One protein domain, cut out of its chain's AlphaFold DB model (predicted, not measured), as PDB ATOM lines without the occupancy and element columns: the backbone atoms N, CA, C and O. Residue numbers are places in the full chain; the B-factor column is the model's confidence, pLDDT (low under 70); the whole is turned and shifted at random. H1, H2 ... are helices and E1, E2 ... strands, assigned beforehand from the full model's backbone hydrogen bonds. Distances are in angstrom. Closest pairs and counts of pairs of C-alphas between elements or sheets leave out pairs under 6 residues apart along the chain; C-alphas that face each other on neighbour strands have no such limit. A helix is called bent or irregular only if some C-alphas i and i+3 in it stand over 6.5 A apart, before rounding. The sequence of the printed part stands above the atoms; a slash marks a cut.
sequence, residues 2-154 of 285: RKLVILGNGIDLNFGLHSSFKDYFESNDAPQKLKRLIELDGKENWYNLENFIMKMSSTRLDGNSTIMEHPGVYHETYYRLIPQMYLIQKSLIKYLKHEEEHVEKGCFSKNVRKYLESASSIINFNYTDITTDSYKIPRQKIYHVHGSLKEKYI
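This is residues 2 to 154 of the 285 residues of an uncharacterized protein of Lactobacillus amylovorus DSM 20531 (UniProt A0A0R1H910). A small head is built on a three-stranded parallel sheet, E1 E2 E3, with the short helices H6 and H7 grazing it and H1 close to H7; from this head the long helix H5 reaches away as an arm that makes much of the length. The short helices H2, H3 and H4 follow one another loosely along that arm, H4 side by side with H5, and residues 62 to 72 stick out at the far end. The printed part has 153 residues, with seven named helices and three named strands in the order E1 H1 H2 H3 H4 H5 H6 E2 H7 E3; the class is mostly helix. The whole is loose, with a radius of gyration of the C-alphas of 18.8 A, and elongated, spanning 58 by 35 by 27 A.

Strand E1 is residues 4 to 7, 10.0 A long, and begins with C-alpha 4 at (-18.226, 21.716, -11.048). E2 is residues 121 to 124, 9.8 A long, and E3 is residues 142 to 144, 6.3 A long, ending with C-alpha 144 at (-9.541, 32.088, -9.450). Of the helices in the head, H1 is residues 10 to 14, 5.9 A long; H6 is residues 110 to 118, 12.4 A long; and H7 is residues 130 to 133, 4.8 A long. H2 is residues 21 to 26, 8.6 A long, H3 is residues 32 to 40, 12.5 A long, and H4 is residues 49 to 58, 14.1 A long. H5, residues 71 to 102, is 46.8 A long, from C-alpha 71 at (-13.546, 69.962, -11.103) to C-alpha 102 at (0.689, 31.025, 10.631). H5 is neither bent nor irregular, but only just: C-alphas 79 and 82 are 6.4 A apart.

The sheet runs E1 E2 E3, with E2 the inner strand. E1 and E2 are parallel at 17 degrees, with N 7 and O 123 within hydrogen-bond range at 2.8 A. E2 and E3 are parallel at 26 degrees, with N 143 and O 122 within range at 2.8 A. E2, H7 and E3 form a strand-helix-strand unit, two parallel neighbour strands with a helix between them along the chain, and its crossover is right-handed; E1, H1 to H6 and E2 form another such unit. H6 is on the sheet but only grazes it, with residues 115 to 118; its closest C-alphas to E1 are those of Leu 116 and Val 5, 7.1 A apart. H7 is only just on the sheet, with 5 pairs of C-alphas within 10 A, and only grazes it, with residues 131 to 132. H1 is not on the sheet; it is close to H7 but not clearly touching, with the C-alphas of Asp 12 and Ile 130 closest at 7.1 A. H5 is apart from E1, E2 and E3. H2 and H5 only just touch, with 3 pairs of C-alphas within 8 A, closest at Tyr 24 and Tyr 95, 6.6 A; H5 does so with residues 92 to 96 alone, and the two are about perpendicular at 85 degrees. H3 is close to H5 but not clearly touching, the C-alphas of Leu 34 and Ile 88 being closest at 7.8 A, at a steep tilt of 65 degrees, opposite ways. H4 is also close to H5 but not clearly touching, with Ser 57 and Thr 77 closest at 7.7 A between C-alphas, at a shallow tilt of 4 degrees, opposite ways. Every O i to N i+4 pair is within hydrogen-bond range in H1, H2, H3, H4 and H6; in H5 it is 26 of 28, and H7 is too short for such a pair.

The two C-alphas farthest apart are those of Glu 69 and Lys 110, at 60.3 A. The printed part has no cut. The link from H4 to H5, 12 residues, is long. Residues 62 to 72, of which 71 and 72 belong to H5, stand free; the body without them spans 51 by 30 by 27 A. After E3, residues 147 to 148 pair with residues 153 to 154, antiparallel. The mean pLDDT of the printed part is 75.2, and the model's confidence is under 70 in residues 37 to 83 and 105 to 107.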
ATOM      1  N   ARG A   2     -19.697  15.009 -15.241       81.25
ATOM      2  CA  ARG A   2     -18.798  16.157 -15.000       81.25
ATOM      3  C   ARG A   2     -19.269  16.913 -13.756       81.25
ATOM      4  O   ARG A   2     -20.468  17.133 -13.612       81.25
ATOM      5  N   LYS A   3     -18.349  17.265 -12.857       86.56
ATOM      6  CA  LYS A   3     -18.655  17.968 -11.599       86.56
ATOM      7  C   LYS A   3     -17.951  19.318 -11.569       86.56
ATOM      8  O   LYS A   3     -16.733  19.372 -11.740       86.56
ATOM      9  N   LEU A   4     -18.720  20.373 -11.326       86.12
ATOM     10  CA  LEU A   4     -18.226  21.716 -11.048       86.12
ATOM     11  C   LEU A   4     -18.297  21.958  -9.540       86.12
ATOM     12  O   LEU A   4     -19.326  21.682  -8.926       86.12
ATOM     13  N   VAL A   5     -17.219  22.471  -8.955       85.31
ATOM     14  CA  VAL A   5     -17.189  22.900  -7.551       85.31
ATOM     15  C   VAL A   5     -16.993  24.407  -7.496       85.31
ATOM     16  O   VAL A   5     -16.148  24.949  -8.205       85.31
ATOM     17  N   ILE A   6     -17.764  25.075  -6.644       87.06
ATOM     18  CA  ILE A   6     -17.651  26.510  -6.391       87.06
ATOM     19  C   ILE A   6     -17.163  26.690  -4.956       87.06
ATOM     20  O   ILE A   6     -17.775  26.169  -4.023       87.06
ATOM     21  N   LEU A   7     -16.049  27.397  -4.790       84.44
ATOM     22  CA  LEU A   7     -15.414  27.658  -3.506       84.44
ATOM     23  C   LEU A   7     -15.522  29.138  -3.165       84.44
ATOM     24  O   LEU A   7     -15.085  29.991  -3.933       84.44
ATOM     25  N   GLY A   8     -16.091  29.417  -1.997       84.81
ATOM     26  CA  GLY A   8     -16.020  30.720  -1.344       84.81
ATOM     27  C   GLY A   8     -15.160  30.655  -0.084       84.81
ATOM     28  O   GLY A   8     -14.533  29.631   0.205       84.81
ATOM     29  N   ASN A   9     -15.188  31.730   0.708       83.31
ATOM     30  CA  ASN A   9     -14.257  31.918   1.826       83.31
ATOM     31  C   ASN A   9     -14.307  30.804   2.887       83.31
ATOM     32  O   ASN A   9     -13.347  30.592   3.616       83.31
ATOM     33  N   GLY A  10     -15.404  30.044   2.950       83.56
ATOM     34  CA  GLY A  10     -15.576  28.941   3.894       83.56
ATOM     35  C   GLY A  10     -14.491  27.858   3.838       83.56
ATOM     36  O   GLY A  10     -14.231  27.245   4.866       83.56
ATOM     37  N   ILE A  11     -13.827  27.622   2.696       86.44
ATOM     38  CA  ILE A  11     -12.712  26.654   2.649       86.44
ATOM     39  C   ILE A  11     -11.464  27.173   3.377       86.44
ATOM     40  O   ILE A  11     -10.799  26.384   4.043       86.44
ATOM     41  N   ASP A  12     -11.190  28.475   3.294       88.06
ATOM     42  CA  ASP A  12     -10.082  29.135   3.990       88.06
ATOM     43  C   ASP A  12     -10.354  29.153   5.497       88.06
ATOM     44  O   ASP A  12      -9.515  28.716   6.282       88.06
ATOM     45  N   LEU A  13     -11.577  29.534   5.885       85.62
ATOM     46  CA  LEU A  13     -12.026  29.520   7.282       85.62
ATOM     47  C   LEU A  13     -11.985  28.105   7.879       85.62
ATOM     48  O   LEU A  13     -11.505  27.907   8.989       85.62
ATOM     49  N   ASN A  14     -12.433  27.092   7.129       83.56
ATOM     50  CA  ASN A  14     -12.353  25.693   7.557       83.56
ATOM     51  C   ASN A  14     -10.903  25.191   7.658       83.56
ATOM     52  O   ASN A  14     -10.641  24.206   8.343       83.56
ATOM     53  N   PHE A  15      -9.971  25.820   6.943       83.25
ATOM     54  CA  PHE A  15      -8.544  25.536   7.058       83.25
ATOM     55  C   PHE A  15      -7.889  26.300   8.223       83.25
ATOM     56  O   PHE A  15      -6.716  26.081   8.500       83.25
ATOM     57  N   GLY A  16      -8.638  27.157   8.926       86.69
ATOM     58  CA  GLY A  16      -8.158  27.928  10.070       86.69
ATOM     59  C   GLY A  16      -7.534  29.276   9.708       86.69
ATOM     60  O   GLY A  16      -6.928  29.895  10.576       86.69
ATOM     61  N   LEU A  17      -7.665  29.743   8.461       89.06
ATOM     62  CA  LEU A  17      -7.274  31.111   8.119       89.06
ATOM     63  C   LEU A  17      -8.306  32.113   8.624       89.06
ATOM     64  O   LEU A  17      -9.507  31.928   8.413       89.06
ATOM     65  N   HIS A  18      -7.827  33.249   9.114       91.19
ATOM     66  CA  HIS A  18      -8.652  34.430   9.331       91.19
ATOM     67  C   HIS A  18      -8.718  35.247   8.032       91.19
ATOM     68  O   HIS A  18      -8.141  36.314   7.883       91.19
ATOM     69  N   SER A  19      -9.358  34.700   6.999       88.62
ATOM     70  CA  SER A  19      -9.366  35.294   5.652       88.62
ATOM     71  C   SER A  19     -10.531  36.255   5.401       88.62
ATOM     72  O   SER A  19     -10.706  36.737   4.278       88.62
ATOM     73  N   SER A  20     -11.374  36.520   6.403       87.19
ATOM     74  CA  SER A  20     -12.500  37.433   6.224       87.19
ATOM     75  C   SER A  20     -12.039  38.895   6.221       87.19
ATOM     76  O   SER A  20     -11.029  39.262   6.821       87.19
ATOM     77  N   PHE A  21     -12.814  39.778   5.580       82.56
ATOM     78  CA  PHE A  21     -12.550  41.221   5.657       82.56
ATOM     79  C   PHE A  21     -12.629  41.758   7.089       82.56
ATOM     80  O   PHE A  21     -11.947  42.731   7.407       82.56
ATOM     81  N   LYS A  22     -13.444  41.122   7.939       82.88
ATOM     82  CA  LYS A  22     -13.557  41.459   9.356       82.88
ATOM     83  C   LYS A  22     -12.216  41.246  10.059       82.88
ATOM     84  O   LYS A  22     -11.710  42.174  10.682       82.88
ATOM     85  N   ASP A  23     -11.626  40.069   9.879       88.44
ATOM     86  CA  ASP A  23     -10.359  39.708  10.515       88.44
ATOM     87  C   ASP A  23      -9.214  40.606  10.031       88.44
ATOM     88  O   ASP A  23      -8.459  41.162  10.831       88.44
ATOM     89  N   TYR A  24      -9.146  40.851   8.716       88.75
ATOM     90  CA  TYR A  24      -8.200  41.805   8.138       88.75
ATOM     91  C   TYR A  24      -8.326  43.192   8.777       88.75
ATOM     92  O   TYR A  24      -7.318  43.804   9.129       88.75
ATOM     93  N   PHE A  25      -9.543  43.703   8.940       82.50
ATOM     94  CA  PHE A  25      -9.772  45.033   9.495       82.50
ATOM     95  C   PHE A  25      -9.395  45.134  10.978       82.50
ATOM     96  O   PHE A  25      -8.844  46.147  11.420       82.50
ATOM     97  N   GLU A  26      -9.669  44.082  11.746       85.25
ATOM     98  CA  GLU A  26      -9.305  43.995  13.160       85.25
ATOM     99  C   GLU A  26      -7.784  43.825  13.341       85.25
ATOM    100  O   GLU A  26      -7.234  44.268  14.351       85.25
ATOM    101  N   SER A  27      -7.075  43.311  12.329       88.94
ATOM    102  CA  SER A  27      -5.616  43.160  12.336       88.94
ATOM    103  C   SER A  27      -4.843  44.490  12.381       88.94
ATOM    104  O   SER A  27      -5.342  45.568  12.037       88.94
ATOM    105  N   ASN A  28      -3.560  44.411  12.740       88.69
ATOM    106  CA  ASN A  28      -2.630  45.545  12.694       88.69
ATOM    107  C   ASN A  28      -2.179  45.911  11.268       88.69
ATOM    108  O   ASN A  28      -1.553  46.953  11.078       88.69
ATOM    109  N   ASP A  29      -2.483  45.079  10.266       89.12
ATOM    110  CA  ASP A  29      -2.110  45.337   8.873       89.12
ATOM    111  C   ASP A  29      -3.083  46.285   8.163       89.12
ATOM    112  O   ASP A  29      -2.694  46.956   7.203       89.12
ATOM    113  N   ALA A  30      -4.332  46.381   8.626       84.88
ATOM    114  CA  ALA A  30      -5.303  47.309   8.061       84.88
ATOM    115  C   ALA A  30      -4.881  48.780   8.291       84.88
ATOM    116  O   ALA A  30      -4.617  49.177   9.431       84.88
ATOM    117  N   PRO A  31      -4.860  49.635   7.247       82.56
ATOM    118  CA  PRO A  31      -4.424  51.021   7.377       82.56
ATOM    119  C   PRO A  31      -5.270  51.805   8.387       82.56
ATOM    120  O   PRO A  31      -6.491  51.867   8.261       82.56
ATOM    121  N   GLN A  32      -4.635  52.518   9.324       79.50
ATOM    122  CA  GLN A  32      -5.352  53.314  10.335       79.50
ATOM    123  C   GLN A  32      -6.320  54.337   9.718       79.50
ATOM    124  O   GLN A  32      -7.374  54.634  10.277       79.50
ATOM    125  N   LYS A  33      -5.975  54.869   8.539       72.00
ATOM    126  CA  LYS A  33      -6.840  55.780   7.783       72.00
ATOM    127  C   LYS A  33      -8.136  55.101   7.329       72.00
ATOM    128  O   LYS A  33      -9.181  55.731   7.410       72.00
ATOM    129  N   LEU A  34      -8.077  53.833   6.909       72.38
ATOM    130  CA  LEU A  34      -9.266  53.039   6.585       72.38
ATOM    131  C   LEU A  34     -10.123  52.826   7.838       72.38
ATOM    132  O   LEU A  34     -11.332  53.030   7.775       72.38
ATOM    133  N   LYS A  35      -9.497  52.490   8.976       73.75
ATOM    134  CA  LYS A  35     -10.208  52.297  10.251       73.75
ATOM    135  C   LYS A  35     -11.014  53.531  10.647       73.75
ATOM    136  O   LYS A  35     -12.219  53.439  10.851       73.75
ATOM    137  N   ARG A  36     -10.372  54.704  10.609       71.75
ATOM    138  CA  ARG A  36     -11.024  55.992  10.889       71.75
ATOM    139  C   ARG A  36     -12.154  56.322   9.914       71.75
ATOM    140  O   ARG A  36     -13.174  56.848  10.332       71.75
ATOM    141  N   LEU A  37     -11.981  56.048   8.619       66.12
ATOM    142  CA  LEU A  37     -13.016  56.327   7.616       66.12
ATOM    143  C   LEU A  37     -14.281  55.496   7.848       66.12
ATOM    144  O   LEU A  37     -15.384  56.015   7.728       66.12
ATOM    145  N   ILE A  38     -14.113  54.232   8.222       65.00
ATOM    146  CA  ILE A  38     -15.215  53.326   8.547       65.00
ATOM    147  C   ILE A  38     -15.896  53.715   9.869       65.00
ATOM    148  O   ILE A  38     -17.118  53.678   9.964       65.00
ATOM    149  N   GLU A  39     -15.127  54.127  10.880       65.56
ATOM    150  CA  GLU A  39     -15.665  54.615  12.160       65.56
ATOM    151  C   GLU A  39     -16.548  55.864  11.994       65.56
ATOM    152  O   GLU A  39     -17.532  56.017  12.718       65.56
ATOM    153  N   LEU A  40     -16.214  56.734  11.034       61.53
ATOM    154  CA  LEU A  40     -16.949  57.969  10.739       61.53
ATOM    155  C   LEU A  40     -18.243  57.745   9.942       61.53
ATOM    156  O   LEU A  40     -19.158  58.557  10.054       61.53
ATOM    157  N   ASP A  41     -18.339  56.673   9.150       58.47
ATOM    158  CA  ASP A  41     -19.457  56.443   8.218       58.47
ATOM    159  C   ASP A  41     -20.698  55.782   8.862       58.47
ATOM    160  O   ASP A  41     -21.730  55.592   8.215       58.47
ATOM    161  N   GLY A  42     -20.619  55.483  10.163       53.44
ATOM    162  CA  GLY A  42     -21.642  54.752  10.907       53.44
ATOM    163  C   GLY A  42     -21.428  53.245  10.776       53.44
ATOM    164  O   GLY A  42     -21.274  52.704   9.689       53.44
ATOM    165  N   LYS A  43     -21.399  52.542  11.912       55.34
ATOM    166  CA  LYS A  43     -20.996  51.128  12.055       55.34
ATOM    167  C   LYS A  43     -21.857  50.096  11.296       55.34
ATOM    168  O   LYS A  43     -21.660  48.898  11.497       55.34
ATOM    169  N   GLU A  44     -22.801  50.498  10.453       52.31
ATOM    170  CA  GLU A  44     -23.650  49.560   9.720       52.31
ATOM    171  C   GLU A  44     -22.984  49.115   8.409       52.31
ATOM    172  O   GLU A  44     -22.715  49.910   7.515       52.31
ATOM    173  N   ASN A  45     -22.741  47.805   8.287       54.56
ATOM    174  CA  ASN A  45     -22.223  47.116   7.093       54.56
ATOM    175  C   ASN A  45     -20.753  47.374   6.709       54.56
ATOM    176  O   ASN A  45     -20.370  47.129   5.566       54.56
ATOM    177  N   TRP A  46     -19.893  47.776   7.649       52.28
ATOM    178  CA  TRP A  46     -18.464  48.031   7.389       52.28
ATOM    179  C   TRP A  46     -17.659  46.820   6.886       52.28
ATOM    180  O   TRP A  46     -16.668  46.978   6.175       52.28
ATOM    181  N   TYR A  47     -18.092  45.601   7.222       53.50
ATOM    182  CA  TYR A  47     -17.509  44.359   6.698       53.50
ATOM    183  C   TYR A  47     -17.760  44.190   5.191       53.50
ATOM    184  O   TYR A  47     -17.158  43.332   4.548       53.50
ATOM    185  N   ASN A  48     -18.630  45.026   4.615       62.00
ATOM    186  CA  ASN A  48     -18.825  45.176   3.187       62.00
ATOM    187  C   ASN A  48     -17.982  46.352   2.666       62.00
ATOM    188  O   ASN A  48     -18.494  47.401   2.271       62.00
ATOM    189  N   LEU A  49     -16.662  46.144   2.660       65.00
ATOM    190  CA  LEU A  49     -15.668  47.064   2.101       65.00
ATOM    191  C   LEU A  49     -16.043  47.518   0.678       65.00
ATOM    192  O   LEU A  49     -15.803  48.661   0.307       65.00
ATOM    193  N   GLU A  50     -16.682  46.646  -0.102       65.38
ATOM    194  CA  GLU A  50     -17.140  46.935  -1.464       65.38
ATOM    195  C   GLU A  50     -18.290  47.952  -1.488       65.38
ATOM    196  O   GLU A  50     -18.250  48.893  -2.280       65.38
ATOM    197  N   ASN A  51     -19.261  47.842  -0.577       63.06
ATOM    198  CA  ASN A  51     -20.307  48.854  -0.409       63.06
ATOM    199  C   ASN A  51     -19.757  50.168   0.149       63.06
ATOM    200  O   ASN A  51     -20.236  51.229  -0.240       63.06
ATOM    201  N   PHE A  52     -18.752  50.128   1.027       62.09
ATOM    202  CA  PHE A  52     -18.073  51.342   1.486       62.09
ATOM    203  C   PHE A  52     -17.393  52.069   0.312       62.09
ATOM    204  O   PHE A  52     -17.598  53.267   0.123       62.09
ATOM    205  N   ILE A  53     -16.669  51.334  -0.543       60.94
ATOM    206  CA  ILE A  53     -16.095  51.868  -1.792       60.94
ATOM    207  C   ILE A  53     -17.197  52.473  -2.670       60.94
ATOM    208  O   ILE A  53     -17.028  53.562  -3.215       60.94
ATOM    209  N   MET A  54     -18.344  51.797  -2.757       61.12
ATOM    210  CA  MET A  54     -19.499  52.235  -3.534       61.12
ATOM    211  C   MET A  54     -20.153  53.506  -2.973       61.12
ATOM    212  O   MET A  54     -20.514  54.398  -3.737       61.12
ATOM    213  N   LYS A  55     -20.293  53.637  -1.651       58.53
ATOM    214  CA  LYS A  55     -20.833  54.839  -0.996       58.53
ATOM    215  C   LYS A  55     -19.890  56.022  -1.182       58.53
ATOM    216  O   LYS A  55     -20.328  57.102  -1.564       58.53
ATOM    217  N   MET A  56     -18.586  55.799  -1.039       55.56
ATOM    218  CA  MET A  56     -17.562  56.809  -1.320       55.56
ATOM    219  C   MET A  56     -17.544  57.246  -2.793       55.56
ATOM    220  O   MET A  56     -17.223  58.398  -3.074       55.56
ATOM    221  N   SER A  57     -17.906  56.362  -3.734       52.41
ATOM    222  CA  SER A  57     -18.009  56.708  -5.157       52.41
ATOM    223  C   SER A  57     -19.352  57.320  -5.575       52.41
ATOM    224  O   SER A  57     -19.408  57.994  -6.599       52.41
ATOM    225  N   SER A  58     -20.433  57.071  -4.824       50.50
ATOM    226  CA  SER A  58     -21.812  57.474  -5.168       50.50
ATOM    227  C   SER A  58     -22.314  58.718  -4.432       50.50
ATOM    228  O   SER A  58     -23.075  59.477  -5.020       50.50
ATOM    229  N   THR A  59     -21.848  59.002  -3.209       46.50
ATOM    230  CA  THR A  59     -22.266  60.162  -2.375       46.50
ATOM    231  C   THR A  59     -21.952  61.545  -2.960       46.50
ATOM    232  O   THR A  59     -22.168  62.560  -2.309       46.50
ATOM    233  N   ARG A  60     -21.428  61.618  -4.187       45.97
ATOM    234  CA  ARG A  60     -21.170  62.873  -4.913       45.97
ATOM    235  C   ARG A  60     -21.851  62.954  -6.272       45.97
ATOM    236  O   ARG A  60     -21.565  63.869  -7.035       45.97
ATOM    237  N   LEU A  61     -22.701  61.983  -6.585       45.94
ATOM    238  CA  LEU A  61     -23.450  61.898  -7.834       45.94
ATOM    239  C   LEU A  61     -24.941  62.002  -7.529       45.94
ATOM    240  O   LEU A  61     -25.729  61.159  -7.955       45.94
ATOM    241  N   ASP A  62     -25.320  63.027  -6.766       41.91
ATOM    242  CA  ASP A  62     -26.721  63.388  -6.586       41.91
ATOM    243  C   ASP A  62     -27.288  63.802  -7.946       41.91
ATOM    244  O   ASP A  62     -27.162  64.951  -8.355       41.91
ATOM    245  N   GLY A  63     -27.849  62.820  -8.656       41.09
ATOM    246  CA  GLY A  63     -28.931  62.865  -9.646       41.09
ATOM    247  C   GLY A  63     -28.830  63.764 -10.884       41.09
ATOM    248  O   GLY A  63     -29.415  63.406 -11.896       41.09
ATOM    249  N   ASN A  64     -28.126  64.894 -10.842       42.19
ATOM    250  CA  ASN A  64     -28.190  65.960 -11.843       42.19
ATOM    251  C   ASN A  64     -26.842  66.635 -12.143       42.19
ATOM    252  O   ASN A  64     -26.734  67.296 -13.169       42.19
ATOM    253  N   SER A  65     -25.809  66.487 -11.309       42.69
ATOM    254  CA  SER A  65     -24.516  67.134 -11.564       42.69
ATOM    255  C   SER A  65     -23.618  66.250 -12.432       42.69
ATOM    256  O   SER A  65     -23.085  65.234 -11.973       42.69
ATOM    257  N   THR A  66     -23.414  66.636 -13.690       43.66
ATOM    258  CA  THR A  66     -22.359  66.035 -14.520       43.66
ATOM    259  C   THR A  66     -20.989  66.545 -14.049       43.66
ATOM    260  O   THR A  66     -20.846  67.687 -13.628       43.66
ATOM    261  N   ILE A  67     -19.938  65.720 -14.120       43.31
ATOM    262  CA  ILE A  67     -18.561  66.077 -13.682       43.31
ATOM    263  C   ILE A  67     -18.054  67.363 -14.341       43.31
ATOM    264  O   ILE A  67     -17.196  68.044 -13.780       43.31
ATOM    265  N   MET A  68     -18.573  67.680 -15.533       40.06
ATOM    266  CA  MET A  68     -18.232  68.896 -16.267       40.06
ATOM    267  C   MET A  68     -18.528  70.170 -15.464       40.06
ATOM    268  O   MET A  68     -17.911  71.194 -15.732       40.06
ATOM    269  N   GLU A  69     -19.393  70.102 -14.450       42.78
ATOM    270  CA  GLU A  69     -19.769  71.242 -13.613       42.78
ATOM    271  C   GLU A  69     -18.908  71.372 -12.338       42.78
ATOM    272  O   GLU A  69     -18.870  72.445 -11.736       42.78
ATOM    273  N   HIS A  70     -18.145  70.337 -11.938       46.09
ATOM    274  CA  HIS A  70     -17.406  70.330 -10.661       46.09
ATOM    275  C   HIS A  70     -16.006  69.665 -10.724       46.09
ATOM    276  O   HIS A  70     -15.834  68.507 -10.322       46.09
ATOM    277  N   PRO A  71     -14.946  70.422 -11.089       43.78
ATOM    278  CA  PRO A  71     -13.546  69.962 -11.103       43.78
ATOM    279  C   PRO A  71     -13.034  69.381  -9.768       43.78
ATOM    280  O   PRO A  71     -12.126  68.549  -9.746       43.78
ATOM    281  N   GLY A  72     -13.629  69.779  -8.636       46.12
ATOM    282  CA  GLY A  72     -13.270  69.271  -7.306       46.12
ATOM    283  C   GLY A  72     -13.585  67.782  -7.096       46.12
ATOM    284  O   GLY A  72     -12.868  67.098  -6.365       46.12
ATOM    285  N   VAL A  73     -14.604  67.246  -7.780       46.72
ATOM    286  CA  VAL A  73     -14.980  65.821  -7.695       46.72
ATOM    287  C   VAL A  73     -13.937  64.936  -8.390       46.72
ATOM    288  O   VAL A  73     -13.580  63.876  -7.869       46.72
ATOM    289  N   TYR A  74     -13.383  65.401  -9.517       47.62
ATOM    290  CA  TYR A  74     -12.256  64.761 -10.206       47.62
ATOM    291  C   TYR A  74     -11.020  64.682  -9.302       47.62
ATOM    292  O   TYR A  74     -10.449  63.605  -9.114       47.62
ATOM    293  N   HIS A  75     -10.652  65.809  -8.689       47.06
ATOM    294  CA  HIS A  75      -9.463  65.897  -7.847       47.06
ATOM    295  C   HIS A  75      -9.555  64.954  -6.638       47.06
ATOM    296  O   HIS A  75      -8.611  64.231  -6.324       47.06
ATOM    297  N   GLU A  76     -10.706  64.883  -5.974       48.53
ATOM    298  CA  GLU A  76     -10.806  64.072  -4.766       48.53
ATOM    299  C   GLU A  76     -10.847  62.565  -5.040       48.53
ATOM    300  O   GLU A  76     -10.208  61.787  -4.332       48.53
ATOM    301  N   THR A  77     -11.523  62.147  -6.107       50.38
ATOM    302  CA  THR A  77     -11.574  60.737  -6.515       50.38
ATOM    303  C   THR A  77     -10.190  60.229  -6.891       50.38
ATOM    304  O   THR A  77      -9.718  59.219  -6.366       50.38
ATOM    305  N   TYR A  78      -9.519  60.960  -7.780       50.81
ATOM    306  CA  TYR A  78      -8.251  60.538  -8.349       50.81
ATOM    307  C   TYR A  78      -7.124  60.568  -7.308       50.81
ATOM    308  O   TYR A  78      -6.388  59.594  -7.168       50.81
ATOM    309  N   TYR A  79      -7.034  61.638  -6.508       53.91
ATOM    310  CA  TYR A  79      -5.944  61.800  -5.541       53.91
ATOM    311  C   TYR A  79      -6.220  61.187  -4.163       53.91
ATOM    312  O   TYR A  79      -5.271  60.950  -3.416       53.91
ATOM    313  N   ARG A  80      -7.478  60.904  -3.786       59.81
ATOM    314  CA  ARG A  80      -7.776  60.300  -2.471       59.81
ATOM    315  C   ARG A  80      -8.218  58.852  -2.545       59.81
ATOM    316  O   ARG A  80      -7.715  58.075  -1.734       59.81
ATOM    317  N   LEU A  81      -9.130  58.484  -3.444       63.38
ATOM    318  CA  LEU A  81      -9.708  57.137  -3.456       63.38
ATOM    319  C   LEU A  81      -8.747  56.117  -4.072       63.38
ATOM    320  O   LEU A  81      -8.524  55.066  -3.478       63.38
ATOM    321  N   ILE A  82      -8.120  56.443  -5.209       67.69
ATOM    322  CA  ILE A  82      -7.223  55.506  -5.908       67.69
ATOM    323  C   ILE A  82      -6.021  55.093  -5.056       67.69
ATOM    324  O   ILE A  82      -5.805  53.888  -4.885       67.69
ATOM    325  N   PRO A  83      -5.272  56.030  -4.444       69.19
ATOM    326  CA  PRO A  83      -4.152  55.647  -3.595       69.19
ATOM    327  C   PRO A  83      -4.609  54.850  -2.370       69.19
ATOM    328  O   PRO A  83      -3.933  53.909  -1.965       69.19
ATOM    329  N   GLN A  84      -5.776  55.171  -1.797       71.06
ATOM    330  CA  GLN A  84      -6.329  54.414  -0.672       71.06
ATOM    331  C   GLN A  84      -6.685  52.986  -1.072       71.06
ATOM    332  O   GLN A  84      -6.287  52.059  -0.379       71.06
ATOM    333  N   MET A  85      -7.347  52.792  -2.211       73.75
ATOM    334  CA  MET A  85      -7.666  51.466  -2.733       73.75
ATOM    335  C   MET A  85      -6.419  50.616  -2.953       73.75
ATOM    336  O   MET A  85      -6.379  49.456  -2.544       73.75
ATOM    337  N   TYR A  86      -5.374  51.210  -3.525       75.25
ATOM    338  CA  TYR A  86      -4.102  50.526  -3.707       75.25
ATOM    339  C   TYR A  86      -3.444  50.150  -2.368       75.25
ATOM    340  O   TYR A  86      -2.953  49.033  -2.204       75.25
ATOM    341  N   LEU A  87      -3.477  51.050  -1.379       77.25
ATOM    342  CA  LEU A  87      -2.964  50.782  -0.032       77.25
ATOM    343  C   LEU A  87      -3.740  49.660   0.671       77.25
ATOM    344  O   LEU A  87      -3.126  48.797   1.303       77.25
ATOM    345  N   ILE A  88      -5.067  49.643   0.544       79.44
ATOM    346  CA  ILE A  88      -5.933  48.596   1.102       79.44
ATOM    347  C   ILE A  88      -5.621  47.259   0.437       79.44
ATOM    348  O   ILE A  88      -5.346  46.282   1.121       79.44
ATOM    349  N   GLN A  89      -5.560  47.218  -0.893       82.31
ATOM    350  CA  GLN A  89      -5.215  46.004  -1.629       82.31
ATOM    351  C   GLN A  89      -3.827  45.477  -1.231       82.31
ATOM    352  O   GLN A  89      -3.665  44.288  -0.965       82.31
ATOM    353  N   LYS A  90      -2.819  46.354  -1.139       84.44
ATOM    354  CA  LYS A  90      -1.449  45.985  -0.755       84.44
ATOM    355  C   LYS A  90      -1.372  45.453   0.677       84.44
ATOM    356  O   LYS A  90      -0.687  44.461   0.919       84.44
ATOM    357  N   SER A  91      -2.056  46.100   1.617       88.38
ATOM    358  CA  SER A  91      -2.091  45.658   3.017       88.38
ATOM    359  C   SER A  91      -2.902  44.378   3.201       88.38
ATOM    360  O   SER A  91      -2.465  43.514   3.949       88.38
ATOM    361  N   LEU A  92      -3.996  44.190   2.461       89.44
ATOM    362  CA  LEU A  92      -4.744  42.932   2.438       89.44
ATOM    363  C   LEU A  92      -3.885  41.777   1.905       89.44
ATOM    364  O   LEU A  92      -3.853  40.710   2.504       89.44
ATOM    365  N   ILE A  93      -3.133  41.991   0.817       90.75
ATOM    366  CA  ILE A  93      -2.176  40.992   0.309       90.75
ATOM    367  C   ILE A  93      -1.141  40.639   1.381       90.75
ATOM    368  O   ILE A  93      -0.793  39.471   1.531       90.75
ATOM    369  N   LYS A  94      -0.611  41.642   2.090       91.12
ATOM    370  CA  LYS A  94       0.370  41.430   3.162       91.12
ATOM    371  C   LYS A  94      -0.234  40.602   4.300       91.12
ATOM    372  O   LYS A  94       0.362  39.604   4.684       91.12
ATOM    373  N   TYR A  95      -1.415  40.995   4.765       93.44
ATOM    374  CA  TYR A  95      -2.160  40.313   5.814       93.44
ATOM    375  C   TYR A  95      -2.432  38.845   5.466       93.44
ATOM    376  O   TYR A  95      -2.046  37.949   6.206       93.44
ATOM    377  N   LEU A  96      -3.011  38.574   4.294       92.88
ATOM    378  CA  LEU A  96      -3.355  37.206   3.899       92.88
ATOM    379  C   LEU A  96      -2.119  36.309   3.735       92.88
ATOM    380  O   LEU A  96      -2.190  35.119   4.022       92.88
ATOM    381  N   LYS A  97      -0.977  36.865   3.311       91.62
ATOM    382  CA  LYS A  97       0.294  36.122   3.292       91.62
ATOM    383  C   LYS A  97       0.765  35.755   4.693       91.62
ATOM    384  O   LYS A  97       1.235  34.643   4.895       91.62
ATOM    385  N   HIS A  98       0.636  36.678   5.643       90.94
ATOM    386  CA  HIS A  98       0.962  36.419   7.039       90.94
ATOM    387  C   HIS A  98       0.052  35.332   7.627       90.94
ATOM    388  O   HIS A  98       0.545  34.410   8.272       90.94
ATOM    389  N   GLU A  99      -1.250  35.368   7.333       91.00
ATOM    390  CA  GLU A  99      -2.182  34.302   7.725       91.00
ATOM    391  C   GLU A  99      -1.782  32.939   7.122       91.00
ATOM    392  O   GLU A  99      -1.743  31.938   7.835       91.00
ATOM    393  N   GLU A 100      -1.395  32.882   5.838       87.25
ATOM    394  CA  GLU A 100      -0.905  31.644   5.196       87.25
ATOM    395  C   GLU A 100       0.380  31.074   5.835       87.25
ATOM    396  O   GLU A 100       0.643  29.871   5.726       87.25
ATOM    397  N   GLU A 101       1.195  31.913   6.482       85.75
ATOM    398  CA  GLU A 101       2.404  31.495   7.207       85.75
ATOM    399  C   GLU A 101       2.093  30.914   8.593       85.75
ATOM    400  O   GLU A 101       2.798  30.006   9.033       85.75
ATOM    401  N   HIS A 102       1.040  31.401   9.256       80.62
ATOM    402  CA  HIS A 102       0.689  31.025  10.631       80.62
ATOM    403  C   HIS A 102      -0.211  29.794  10.728       80.62
ATOM    404  O   HIS A 102      -0.283  29.168  11.785       80.62
ATOM    405  N   VAL A 103      -0.890  29.422   9.642       79.81
ATOM    406  CA  VAL A 103      -1.739  28.230   9.644       79.81
ATOM    407  C   VAL A 103      -0.908  26.953   9.535       79.81
ATOM    408  O   VAL A 103      -0.061  26.786   8.653       79.81
ATOM    409  N   GLU A 104      -1.206  26.005  10.420       71.88
ATOM    410  CA  GLU A 104      -0.546  24.708  10.476       71.88
ATOM    411  C   GLU A 104      -0.837  23.886   9.206       71.88
ATOM    412  O   GLU A 104      -1.939  23.383   8.954       71.88
ATOM    413  N   LYS A 105       0.182  23.754   8.352       68.31
ATOM    414  CA  LYS A 105       0.067  23.058   7.069       68.31
ATOM    415  C   LYS A 105      -0.113  21.559   7.300       68.31
ATOM    416  O   LYS A 105       0.831  20.863   7.650       68.31
ATOM    417  N   GLY A 106      -1.310  21.042   7.019       61.84
ATOM    418  CA  GLY A 106      -1.580  19.597   7.024       61.84
ATOM    419  C   GLY A 106      -2.891  19.188   7.688       61.84
ATOM    420  O   GLY A 106      -3.356  18.072   7.452       61.84
ATOM    421  N   CYS A 107      -3.536  20.086   8.436       62.78
ATOM    422  CA  CYS A 107      -4.827  19.818   9.063       62.78
ATOM    423  C   CYS A 107      -5.977  20.111   8.079       62.78
ATOM    424  O   CYS A 107      -6.604  21.164   8.116       62.78
ATOM    425  N   PHE A 108      -6.225  19.202   7.127       74.00
ATOM    426  CA  PHE A 108      -7.318  19.350   6.156       74.00
ATOM    427  C   PHE A 108      -8.349  18.227   6.227       74.00
ATOM    428  O   PHE A 108      -8.041  17.053   6.446       74.00
ATOM    429  N   SER A 109      -9.603  18.581   5.940       80.75
ATOM    430  CA  SER A 109     -10.689  17.610   5.842       80.75
ATOM    431  C   SER A 109     -10.477  16.688   4.636       80.75
ATOM    432  O   SER A 109     -10.565  17.109   3.477       80.75
ATOM    433  N   LYS A 110     -10.243  15.395   4.902       80.75
ATOM    434  CA  LYS A 110     -10.144  14.350   3.861       80.75
ATOM    435  C   LYS A 110     -11.395  14.303   2.976       80.75
ATOM    436  O   LYS A 110     -11.293  14.037   1.779       80.75
ATOM    437  N   ASN A 111     -12.563  14.615   3.541       85.44
ATOM    438  CA  ASN A 111     -13.820  14.673   2.799       85.44
ATOM    439  C   ASN A 111     -13.811  15.815   1.779       85.44
ATOM    440  O   ASN A 111     -14.115  15.580   0.612       85.44
ATOM    441  N   VAL A 112     -13.394  17.020   2.186       87.00
ATOM    442  CA  VAL A 112     -13.266  18.173   1.277       87.00
ATOM    443  C   VAL A 112     -12.301  17.843   0.140       87.00
ATOM    444  O   VAL A 112     -12.646  18.030  -1.027       87.00
ATOM    445  N   ARG A 113     -11.144  17.247   0.453       88.19
ATOM    446  CA  ARG A 113     -10.171  16.818  -0.562       88.19
ATOM    447  C   ARG A 113     -10.787  15.885  -1.608       88.19
ATOM    448  O   ARG A 113     -10.626  16.128  -2.799       88.19
ATOM    449  N   LYS A 114     -11.535  14.865  -1.180       88.81
ATOM    450  CA  LYS A 114     -12.195  13.909  -2.084       88.81
ATOM    451  C   LYS A 114     -13.155  14.603  -3.057       88.81
ATOM    452  O   LYS A 114     -13.189  14.257  -4.239       88.81
ATOM    453  N   TYR A 115     -13.923  15.590  -2.586       89.50
ATOM    454  CA  TYR A 115     -14.812  16.367  -3.455       89.50
ATOM    455  C   TYR A 115     -14.027  17.167  -4.494       89.50
ATOM    456  O   TYR A 115     -14.350  17.089  -5.681       89.50
ATOM    457  N   LEU A 116     -12.972  17.860  -4.062       89.62
ATOM    458  CA  LEU A 116     -12.108  18.654  -4.935       89.62
ATOM    459  C   LEU A 116     -11.382  17.799  -5.985       89.62
ATOM    460  O   LEU A 116     -11.342  18.166  -7.156       89.62
ATOM    461  N   GLU A 117     -10.849  16.634  -5.606       91.31
ATOM    462  CA  GLU A 117     -10.165  15.721  -6.533       91.31
ATOM    463  C   GLU A 117     -11.120  15.181  -7.607       91.31
ATOM    464  O   GLU A 117     -10.754  15.103  -8.784       91.31
ATOM    465  N   SER A 118     -12.363  14.875  -7.211       89.56
ATOM    466  CA  SER A 118     -13.415  14.391  -8.112       89.56
ATOM    467  C   SER A 118     -13.986  15.466  -9.044       89.56
ATOM    468  O   SER A 118     -14.731  15.139  -9.973       89.56
ATOM    469  N   ALA A 119     -13.665  16.741  -8.804       87.25
ATOM    470  CA  ALA A 119     -14.123  17.841  -9.634       87.25
ATOM    471  C   ALA A 119     -13.437  17.813 -11.008       87.25
ATOM    472  O   ALA A 119     -12.227  17.577 -11.142       87.25
ATOM    473  N   SER A 120     -14.234  18.081 -12.042       85.81
ATOM    474  CA  SER A 120     -13.743  18.346 -13.393       85.81
ATOM    475  C   SER A 120     -13.160  19.757 -13.482       85.81
ATOM    476  O   SER A 120     -12.126  19.951 -14.113       85.81
ATOM    477  N   SER A 121     -13.799  20.719 -12.809       84.19
ATOM    478  CA  SER A 121     -13.365  22.116 -12.734       84.19
ATOM    479  C   SER A 121     -13.782  22.732 -11.398       84.19
ATOM    480  O   SER A 121     -14.768  22.305 -10.789       84.19
ATOM    481  N   ILE A 122     -13.026  23.729 -10.947       82.94
ATOM    482  CA  ILE A 122     -13.217  24.432  -9.679       82.94
ATOM    483  C   ILE A 122     -13.204  25.935  -9.952       82.94
ATOM    484  O   ILE A 122     -12.245  26.458 -10.515       82.94
ATOM    485  N   ILE A 123     -14.251  26.630  -9.521       85.75
ATOM    486  CA  ILE A 123     -14.310  28.091  -9.487       85.75
ATOM    487  C   ILE A 123     -13.980  28.513  -8.062       85.75
ATOM    488  O   ILE A 123     -14.679  28.114  -7.131       85.75
ATOM    489  N   ASN A 124     -12.919  29.291  -7.883       84.50
ATOM    490  CA  ASN A 124     -12.456  29.733  -6.574       84.50
ATOM    491  C   ASN A 124     -12.567  31.255  -6.446       84.50
ATOM    492  O   ASN A 124     -11.997  31.998  -7.243       84.50
ATOM    493  N   PHE A 125     -13.312  31.717  -5.448       87.75
ATOM    494  CA  PHE A 125     -13.472  33.138  -5.145       87.75
ATOM    495  C   PHE A 125     -12.459  33.648  -4.114       87.75
ATOM    496  O   PHE A 125     -12.389  34.860  -3.895       87.75
ATOM    497  N   ASN A 126     -11.673  32.753  -3.511       89.88
ATOM    498  CA  ASN A 126     -10.685  33.100  -2.496       89.88
ATOM    499  C   ASN A 126      -9.390  33.598  -3.132       89.88
ATOM    500  O   ASN A 126      -8.995  33.170  -4.223       89.88
ATOM    501  N   TYR A 127      -8.715  34.479  -2.400       91.56
ATOM    502  CA  TYR A 127      -7.424  35.032  -2.793       91.56
ATOM    503  C   TYR A 127      -6.257  34.091  -2.478       91.56
ATOM    504  O   TYR A 127      -5.204  34.201  -3.106       91.56
ATOM    505  N   THR A 128      -6.418  33.195  -1.506       91.81
ATOM    506  CA  THR A 128      -5.372  32.262  -1.071       91.81
ATOM    507  C   THR A 128      -5.265  31.063  -2.008       91.81
ATOM    508  O   THR A 128      -6.187  30.728  -2.760       91.81
ATOM    509  N   ASP A 129      -4.117  30.390  -1.967       90.44
ATOM    510  CA  ASP A 129      -3.822  29.242  -2.827       90.44
ATOM    511  C   ASP A 129      -3.942  27.895  -2.083       90.44
ATOM    512  O   ASP A 129      -3.466  26.869  -2.577       90.44
ATOM    513  N   ILE A 130      -4.640  27.851  -0.937       89.38
ATOM    514  CA  ILE A 130      -4.813  26.653  -0.082       89.38
ATOM    515  C   ILE A 130      -5.291  25.424  -0.852       89.38
ATOM    516  O   ILE A 130      -4.842  24.303  -0.595       89.38
ATOM    517  N   THR A 131      -6.204  25.600  -1.809       89.50
ATOM    518  CA  THR A 131      -6.714  24.492  -2.629       89.50
ATOM    519  C   THR A 131      -5.581  23.797  -3.395       89.50
ATOM    520  O   THR A 131      -5.569  22.573  -3.522       89.50
ATOM    521  N   THR A 132      -4.588  24.560  -3.855       90.06
ATOM    522  CA  THR A 132      -3.387  24.019  -4.502       90.06
ATOM    523  C   THR A 132      -2.359  23.567  -3.462       90.06
ATOM    524  O   THR A 132      -1.814  22.469  -3.560       90.06
ATOM    525  N   ASP A 133      -2.096  24.384  -2.445       89.06
ATOM    526  CA  ASP A 133      -0.940  24.207  -1.562       89.06
ATOM    527  C   ASP A 133      -1.150  23.184  -0.464       89.06
ATOM    528  O   ASP A 133      -0.245  22.394  -0.183       89.06
ATOM    529  N   SER A 134      -2.348  23.140   0.100       87.75
ATOM    530  CA  SER A 134      -2.695  22.233   1.188       87.75
ATOM    531  C   SER A 134      -3.426  21.008   0.656       87.75
ATOM    532  O   SER A 134      -3.013  19.879   0.914       87.75
ATOM    533  N   TYR A 135      -4.461  21.213  -0.166       88.88
ATOM    534  CA  TYR A 135      -5.260  20.116  -0.727       88.88
ATOM    535  C   TYR A 135      -4.619  19.437  -1.950       88.88
ATOM    536  O   TYR A 135      -5.125  18.407  -2.396       88.88
ATOM    537  N   LYS A 136      -3.497  19.967  -2.466       90.06
ATOM    538  CA  LYS A 136      -2.722  19.411  -3.596       90.06
ATOM    539  C   LYS A 136      -3.524  19.260  -4.890       90.06
ATOM    540  O   LYS A 136      -3.229  18.395  -5.716       90.06
ATOM    541  N   ILE A 137      -4.530  20.109  -5.090       90.50
ATOM    542  CA  ILE A 137      -5.325  20.102  -6.315       90.50
ATOM    543  C   ILE A 137      -4.542  20.800  -7.438       90.50
ATOM    544  O   ILE A 137      -4.024  21.896  -7.220       90.50
ATOM    545  N   PRO A 138      -4.440  20.210  -8.646       85.94
ATOM    546  CA  PRO A 138      -3.717  20.828  -9.753       85.94
ATOM    547  C   PRO A 138      -4.292  22.196 -10.131       85.94
ATOM    548  O   PRO A 138      -5.498  22.323 -10.354       85.94
ATOM    549  N   ARG A 139      -3.423  23.204 -10.287       83.88
ATOM    550  CA  ARG A 139      -3.821  24.587 -10.612       83.88
ATOM    551  C   ARG A 139      -4.643  24.684 -11.900       83.88
ATOM    552  O   ARG A 139      -5.518  25.528 -11.996       83.88
ATOM    553  N   GLN A 140      -4.417  23.794 -12.866       83.00
ATOM    554  CA  GLN A 140      -5.151  23.755 -14.138       83.00
ATOM    555  C   GLN A 140      -6.645  23.446 -13.961       83.00
ATOM    556  O   GLN A 140      -7.437  23.740 -14.850       83.00
ATOM    557  N   LYS A 141      -7.043  22.855 -12.825       82.75
ATOM    558  CA  LYS A 141      -8.453  22.618 -12.493       82.75
ATOM    559  C   LYS A 141      -9.135  23.833 -11.863       82.75
ATOM    560  O   LYS A 141     -10.350  23.792 -11.697       82.75
ATOM    561  N   ILE A 142      -8.381  24.860 -11.469       84.38
ATOM    562  CA  ILE A 142      -8.853  25.940 -10.602       84.38
ATOM    563  C   ILE A 142      -8.834  27.262 -11.367       84.38
ATOM    564  O   ILE A 142      -7.782  27.729 -11.800       84.38
ATOM    565  N   TYR A 143      -9.994  27.898 -11.477       85.56
ATOM    566  CA  TYR A 143     -10.131  29.262 -11.972       85.56
ATOM    567  C   TYR A 143     -10.381  30.211 -10.798       85.56
ATOM    568  O   TYR A 143     -11.436  30.157 -10.164       85.56
ATOM    569  N   HIS A 144      -9.407  31.073 -10.496       85.19
ATOM    570  CA  HIS A 144      -9.541  32.088  -9.450       85.19
ATOM    571  C   HIS A 144     -10.257  33.324  -9.999       85.19
ATOM    572  O   HIS A 144      -9.669  34.100 -10.755       85.19
ATOM    573  N   VAL A 145     -11.514  33.529  -9.610       84.00
ATOM    574  CA  VAL A 145     -12.356  34.622 -10.131       84.00
ATOM    575  C   VAL A 145     -11.784  35.986  -9.767       84.00
ATOM    576  O   VAL A 145     -11.821  36.905 -10.577       84.00
ATOM    577  N   HIS A 146     -11.227  36.115  -8.564       86.12
ATOM    578  CA  HIS A 146     -10.667  37.368  -8.067       86.12
ATOM    579  C   HIS A 146      -9.136  37.397  -8.093       86.12
ATOM    580  O   HIS A 146      -8.527  38.208  -7.402       86.12
ATOM    581  N   GLY A 147      -8.502  36.517  -8.867       88.31
ATOM    582  CA  GLY A 147      -7.055  36.327  -8.817       88.31
ATOM    583  C   GLY A 147      -6.596  35.669  -7.515       88.31
ATOM    584  O   GLY A 147      -7.403  35.151  -6.744       88.31
ATOM    585  N   SER A 148      -5.285  35.653  -7.293       91.50
ATOM    586  CA  SER A 148      -4.668  34.942  -6.172       91.50
ATOM    587  C   SER A 148      -3.376  35.604  -5.699       91.50
ATOM    588  O   SER A 148      -2.726  36.363  -6.433       91.50
ATOM    589  N   LEU A 149      -2.959  35.284  -4.474       91.00
ATOM    590  CA  LEU A 149      -1.688  35.733  -3.909       91.00
ATOM    591  C   LEU A 149      -0.500  35.287  -4.773       91.00
ATOM    592  O   LEU A 149       0.423  36.079  -4.992       91.00
ATOM    593  N   LYS A 150      -0.540  34.076  -5.351       87.94
ATOM    594  CA  LYS A 150       0.490  33.606  -6.297       87.94
ATOM    595  C   LYS A 150       0.506  34.346  -7.625       87.94
ATOM    596  O   LYS A 150       1.578  34.518  -8.205       87.94
ATOM    597  N   GLU A 151      -0.646  34.812  -8.098       84.44
ATOM    598  CA  GLU A 151      -0.731  35.682  -9.278       84.44
ATOM    599  C   GLU A 151      -0.217  37.096  -8.997       84.44
ATOM    600  O   GLU A 151      -0.035  37.876  -9.934       84.44
ATOM    601  N   LYS A 152       0.039  37.434  -7.721       84.44
ATOM    602  CA  LYS A 152       0.393  38.786  -7.265       84.44
ATOM    603  C   LYS A 152      -0.619  39.828  -7.755       84.44
ATOM    604  O   LYS A 152      -0.275  40.984  -7.998       84.44
ATOM    605  N   TYR A 153      -1.863  39.398  -7.932       82.94
ATOM    606  CA  TYR A 153      -2.964  40.222  -8.391       82.94
ATOM    607  C   TYR A 153      -4.246  39.675  -7.784       82.94
ATOM    608  O   TYR A 153      -4.628  38.540  -8.064       82.94
ATOM    609  N   ILE A 154      -4.882  40.498  -6.956       87.75
ATOM    610  CA  ILE A 154      -6.191  40.219  -6.373       87.75
ATOM    611  C   ILE A 154      -7.179  41.280  -6.839       87.75
ATOM    612  O   ILE A 154      -6.793  42.427  -7.058       87.75
TER     613      ILE A 154